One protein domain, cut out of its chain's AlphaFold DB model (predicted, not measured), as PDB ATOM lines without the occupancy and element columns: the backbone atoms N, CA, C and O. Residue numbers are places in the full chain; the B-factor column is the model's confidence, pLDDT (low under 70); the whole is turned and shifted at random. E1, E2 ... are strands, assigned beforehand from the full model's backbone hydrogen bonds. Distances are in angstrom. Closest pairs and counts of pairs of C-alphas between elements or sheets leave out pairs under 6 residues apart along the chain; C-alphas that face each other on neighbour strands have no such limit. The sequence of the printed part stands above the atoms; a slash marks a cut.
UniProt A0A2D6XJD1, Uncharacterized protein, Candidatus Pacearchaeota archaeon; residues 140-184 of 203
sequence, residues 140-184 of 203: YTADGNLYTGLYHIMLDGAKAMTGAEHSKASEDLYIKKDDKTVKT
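AT A GLANCE: This is residues 140 to 184 of the 203 residues of an uncharacterized protein of Candidatus Pacearchaeota archaeon (UniProt A0A2D6XJD1). With little regular structure, this domain is two hairpins, E1-E2 and E3-E4, one after the other along its longest axis. The printed part has 45 residues, 16 in strands E1 to E4, all strand, two antiparallel sheets, no named helix. It is compact, radius of gyration of the C-alphas 10.2 A, spanning 29 by 21 by 14 A.

HOW THE PARTS SIT: Past residue 150, find the hairpin of E1, residues 151 to 154, and E2, residues 159 to 162; N 154 and O 159 are within hydrogen-bond range, 2.8 A. Next is the hairpin of E3, residues 174 to 177, and E4, residues 180 to 183; N 182 and O 175 likewise, 2.8 A. The closest C-alphas of E2 and E4, Lys 159 and Lys 183, are 7.6 A apart.

IN THESE COORDINATES: Find E1's start at C-alpha 151, (221.749, 214.272, 179.254), and E4's end at C-alpha 183, (233.171, 214.021, 170.533).

THE WHOLE: The printed part has no cut, the E2-E3 link is long, and residues 155 to 157 and 184 have pLDDT under 70.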
ATOM      1  N   TYR A 140     228.847 220.638 175.146       87.81
ATOM      2  CA  TYR A 140     228.510 221.524 174.039       87.81
ATOM      3  C   TYR A 140     227.769 220.761 172.944       87.81
ATOM      4  O   TYR A 140     227.996 219.564 172.759       87.81
ATOM      5  N   THR A 141     226.903 221.449 172.203       89.81
ATOM      6  CA  THR A 141     226.311 220.915 170.968       89.81
ATOM      7  C   THR A 141     227.344 220.907 169.834       89.81
ATOM      8  O   THR A 141     228.451 221.437 169.979       89.81
ATOM      9  N   ALA A 142     227.000 220.310 168.686       85.75
ATOM     10  CA  ALA A 142     227.867 220.306 167.501       85.75
ATOM     11  C   ALA A 142     228.248 221.727 167.039       85.75
ATOM     12  O   ALA A 142     229.363 221.940 166.563       85.75
ATOM     13  N   ASP A 143     227.361 222.697 167.272       85.19
ATOM     14  CA  ASP A 143     227.562 224.113 166.949       85.19
ATOM     15  C   ASP A 143     228.483 224.840 167.946       85.19
ATOM     16  O   ASP A 143     228.807 226.012 167.767       85.19
ATOM     17  N   GLY A 144     228.915 224.163 169.018       84.19
ATOM     18  CA  GLY A 144     229.807 224.721 170.038       84.19
ATOM     19  C   GLY A 144     229.107 225.546 171.121       84.19
ATOM     20  O   GLY A 144     229.799 226.154 171.949       84.19
ATOM     21  N   ASN A 145     227.771 225.543 171.141       88.00
ATOM     22  CA  ASN A 145     226.954 226.187 172.168       88.00
ATOM     23  C   ASN A 145     226.932 225.355 173.449       88.00
ATOM     24  O   ASN A 145     226.895 224.128 173.392       88.00
ATOM     25  N   LEU A 146     226.951 226.031 174.599       88.25
ATOM     26  CA  LEU A 146     226.862 225.389 175.907       88.25
ATOM     27  C   LEU A 146     225.514 224.675 176.048       88.25
ATOM     28  O   LEU A 146     224.462 225.303 175.932       88.25
ATOM     29  N   TYR A 147     225.545 223.374 176.318       87.62
ATOM     30  CA  TYR A 147     224.351 222.585 176.569       87.62
ATOM     31  C   TYR A 147     223.976 222.637 178.050       87.62
ATOM     32  O   TYR A 147     224.726 222.184 178.917       87.62
ATOM     33  N   THR A 148     222.781 223.154 178.332       82.56
ATOM     34  CA  THR A 148     222.178 223.166 179.665       82.56
ATOM     35  C   THR A 148     220.917 222.309 179.648       82.56
ATOM     36  O   THR A 148     219.895 222.655 179.062       82.56
ATOM     37  N   GLY A 149     220.989 221.136 180.267       84.06
ATOM     38  CA  GLY A 149     219.874 220.199 180.281       84.06
ATOM     39  C   GLY A 149     220.256 218.842 180.844       84.06
ATOM     40  O   GLY A 149     221.419 218.573 181.151       84.06
ATOM     41  N   LEU A 150     219.251 217.982 180.982       80.88
ATOM     42  CA  LEU A 150     219.475 216.571 181.269       80.88
ATOM     43  C   LEU A 150     220.122 215.921 180.047       80.88
ATOM     44  O   LEU A 150     219.698 216.158 178.919       80.88
ATOM     45  N   TYR A 151     221.129 215.093 180.282       86.44
ATOM     46  CA  TYR A 151     221.749 214.272 179.254       86.44
ATOM     47  C   TYR A 151     221.754 212.819 179.722       86.44
ATOM     48  O   TYR A 151     221.689 212.537 180.922       86.44
ATOM     49  N   HIS A 152     221.876 211.903 178.774       78.44
ATOM     50  CA  HIS A 152     222.086 210.487 179.039       78.44
ATOM     51  C   HIS A 152     223.314 210.005 178.268       78.44
ATOM     52  O   HIS A 152     223.831 210.695 177.389       78.44
ATOM     53  N   ILE A 153     223.813 208.822 178.615       80.31
ATOM     54  CA  ILE A 153     224.957 208.221 177.933       80.31
ATOM     55  C   ILE A 153     224.467 207.009 177.159       80.31
ATOM     56  O   ILE A 153     223.887 206.086 177.732       80.31
ATOM     57  N   MET A 154     224.701 207.014 175.851       74.81
ATOM     58  CA  MET A 154     224.437 205.865 175.003       74.81
ATOM     59  C   MET A 154     225.423 204.752 175.354       74.81
ATOM     60  O   MET A 154     226.637 204.966 175.348       74.81
ATOM     61  N   LEU A 155     224.903 203.558 175.644       66.81
ATOM     62  CA  LEU A 155     225.732 202.393 175.960       66.81
ATOM     63  C   LEU A 155     226.665 202.036 174.787       66.81
ATOM     64  O   LEU A 155     227.808 201.634 174.994       66.81
ATOM     65  N   ASP A 156     226.191 202.245 173.557       65.00
ATOM     66  CA  ASP A 156     226.976 202.076 172.338       65.00
ATOM     67  C   ASP A 156     227.934 203.263 172.134       65.00
ATOM     68  O   ASP A 156     227.531 204.400 171.884       65.00
ATOM     69  N   GLY A 157     229.233 203.013 172.303       64.94
ATOM     70  CA  GLY A 157     230.289 204.017 172.141       64.94
ATOM     71  C   GLY A 157     230.506 204.961 173.331       64.94
ATOM     72  O   GLY A 157     231.436 205.770 173.276       64.94
ATOM     73  N   ALA A 158     229.715 204.835 174.406       72.31
ATOM     74  CA  ALA A 158     229.790 205.667 175.613       72.31
ATOM     75  C   ALA A 158     229.677 207.179 175.323       72.31
ATOM     76  O   ALA A 158     230.372 207.998 175.930       72.31
ATOM     77  N   LYS A 159     228.829 207.550 174.358       82.56
ATOM     78  CA  LYS A 159     228.608 208.945 173.959       82.56
ATOM     79  C   LYS A 159     227.585 209.618 174.866       82.56
ATOM     80  O   LYS A 159     226.557 209.017 175.163       82.56
ATOM     81  N   ALA A 160     227.825 210.865 175.257       86.06
ATOM     82  CA  ALA A 160     226.805 211.684 175.902       86.06
ATOM     83  C   ALA A 160     225.852 212.239 174.834       86.06
ATOM     84  O   ALA A 160     226.320 212.722 173.803       86.06
ATOM     85  N   MET A 161     224.544 212.178 175.074       86.75
ATOM     86  CA  MET A 161     223.522 212.697 174.164       86.75
ATOM     87  C   MET A 161     222.486 213.547 174.901       86.75
ATOM     88  O   MET A 161     222.255 213.360 176.099       86.75
ATOM     89  N   THR A 162     221.855 214.476 174.186       89.50
ATOM     90  CA  THR A 162     220.832 215.368 174.743       89.50
ATOM     91  C   THR A 162     219.577 214.614 175.192       89.50
ATOM     92  O   THR A 162     219.166 213.611 174.594       89.50
ATOM     93  N   GLY A 163     218.942 215.128 176.248       82.44
ATOM     94  CA  GLY A 163     217.713 214.584 176.821       82.44
ATOM     95  C   GLY A 163     217.959 213.597 177.963       82.44
ATOM     96  O   GLY A 163     219.018 212.982 178.069       82.44
ATOM     97  N   ALA A 164     216.956 213.441 178.831       76.75
ATOM     98  CA  ALA A 164     217.001 212.508 179.960       76.75
ATOM     99  C   ALA A 164     216.933 211.033 179.526       76.75
ATOM    100  O   ALA A 164     217.450 210.159 180.216       76.75
ATOM    101  N   GLU A 165     216.304 210.771 178.378       78.94
ATOM    102  CA  GLU A 165     216.079 209.439 177.822       78.94
ATOM    103  C   GLU A 165     216.549 209.372 176.367       78.94
ATOM    104  O   GLU A 165     216.633 210.389 175.671       78.94
ATOM    105  N   HIS A 166     216.832 208.155 175.903       80.19
ATOM    106  CA  HIS A 166     217.233 207.912 174.524       80.19
ATOM    107  C   HIS A 166     216.071 208.140 173.556       80.19
ATOM    108  O   HIS A 166     215.042 207.469 173.629       80.19
ATOM    109  N   SER A 167     216.264 209.044 172.596       84.88
ATOM    110  CA  SER A 167     215.312 209.289 171.517       84.88
ATOM    111  C   SER A 167     216.025 209.422 170.172       84.88
ATOM    112  O   SER A 167     217.213 209.732 170.107       84.88
ATOM    113  N   LYS A 168     215.287 209.257 169.066       85.62
ATOM    114  CA  LYS A 168     215.817 209.528 167.714       85.62
ATOM    115  C   LYS A 168     216.166 211.003 167.485       85.62
ATOM    116  O   LYS A 168     216.855 211.309 166.520       85.62
ATOM    117  N   ALA A 169     215.655 211.891 168.337       86.62
ATOM    118  CA  ALA A 169     215.932 213.321 168.308       86.62
ATOM    119  C   ALA A 169     217.101 213.712 169.228       86.62
ATOM    120  O   ALA A 169     217.458 214.883 169.287       86.62
ATOM    121  N   SER A 170     217.679 212.760 169.967       86.94
ATOM    122  CA  SER A 170     218.820 213.024 170.835       86.94
ATOM    123  C   SER A 170     220.066 213.301 169.995       86.94
ATOM    124  O   SER A 170     220.386 212.564 169.064       86.94
ATOM    125  N   GLU A 171     220.775 214.365 170.345       90.44
ATOM    126  CA  GLU A 171     221.963 214.848 169.640       90.44
ATOM    127  C   GLU A 171     223.232 214.498 170.423       90.44
ATOM    128  O   GLU A 171     223.229 214.545 171.653       90.44
ATOM    129  N   ASP A 172     224.323 214.175 169.721       88.62
ATOM    130  CA  ASP A 172     225.640 213.921 170.328       88.62
ATOM    131  C   ASP A 172     226.155 215.189 171.048       88.62
ATOM    132  O   ASP A 172     226.132 216.290 170.493       88.62
ATOM    133  N   LEU A 173     226.691 215.028 172.260       86.50
ATOM    134  CA  LEU A 173     227.327 216.091 173.040       86.50
ATOM    135  C   LEU A 173     228.861 216.014 172.968       86.50
ATOM    136  O   LEU A 173     229.464 214.941 172.839       86.50
ATOM    137  N   TYR A 174     229.501 217.176 173.073       87.38
ATOM    138  CA  TYR A 174     230.934 217.386 172.862       87.38
ATOM    139  C   TYR A 174     231.586 218.038 174.086       87.38
ATOM    140  O   TYR A 174     230.925 218.715 174.869       87.38
ATOM    141  N   ILE A 175     232.902 217.875 174.230       86.12
ATOM    142  CA  ILE A 175     233.725 218.577 175.227       86.12
ATOM    143  C   ILE A 175     234.711 219.479 174.480       86.12
ATOM    144  O   ILE A 175     235.254 219.075 173.448       86.12
ATOM    145  N   LYS A 176     234.971 220.689 174.984       79.44
ATOM    146  CA  LYS A 176     236.032 221.551 174.441       79.44
ATOM    147  C   LYS A 176     237.398 221.151 174.998       79.44
ATOM    148  O   LYS A 176     237.580 221.054 176.209       79.44
ATOM    149  N   LYS A 177     238.364 220.947 174.104       77.06
ATOM    150  CA  LYS A 177     239.782 220.762 174.425       77.06
ATOM    151  C   LYS A 177     240.599 221.647 173.490       77.06
ATOM    152  O   LYS A 177     240.482 221.498 172.277       77.06
ATOM    153  N   ASP A 178     241.391 222.559 174.049       76.38
ATOM    154  CA  ASP A 178     242.242 223.487 173.287       76.38
ATOM    155  C   ASP A 178     241.448 224.248 172.190       76.38
ATOM    156  O   ASP A 178     241.814 224.226 171.016       76.38
ATOM    157  N   ASP A 179     240.300 224.835 172.568       72.06
ATOM    158  CA  ASP A 179     239.325 225.536 171.701       72.06
ATOM    159  C   ASP A 179     238.671 224.713 170.575       72.06
ATOM    160  O   ASP A 179     237.938 225.246 169.741       72.06
ATOM    161  N   LYS A 180     238.854 223.389 170.570       73.56
ATOM    162  CA  LYS A 180     238.216 222.481 169.607       73.56
ATOM    163  C   LYS A 180     237.170 221.604 170.284       73.56
ATOM    164  O   LYS A 180     237.383 221.104 171.388       73.56
ATOM    165  N   THR A 181     236.043 221.388 169.610       74.06
ATOM    166  CA  THR A 181     235.013 220.441 170.048       74.06
ATOM    167  C   THR A 181     235.458 219.011 169.747       74.06
ATOM    168  O   THR A 181     235.773 218.646 168.615       74.06
ATOM    169  N   VAL A 182     235.502 218.177 170.783       78.44
ATOM    170  CA  VAL A 182     235.856 216.758 170.700       78.44
ATOM    171  C   VAL A 182     234.630 215.935 171.077       78.44
ATOM    172  O   VAL A 182     233.981 216.212 172.087       78.44
ATOM    173  N   LYS A 183     234.296 214.929 170.260       76.25
ATOM    174  CA  LYS A 183     233.171 214.021 170.533       76.25
ATOM    175  C   LYS A 183     233.374 213.303 171.862       76.25
ATOM    176  O   LYS A 183     234.468 212.808 172.136       76.25
ATOM    177  N   THR A 184     232.311 213.214 172.656       66.38
ATOM    178  CA  THR A 184     232.290 212.329 173.823       66.38
ATOM    179  C   THR A 184     232.282 210.861 173.378       66.38
ATOM    180  O   THR A 184     231.772 210.530 172.306       66.38
TER     181      THR A 184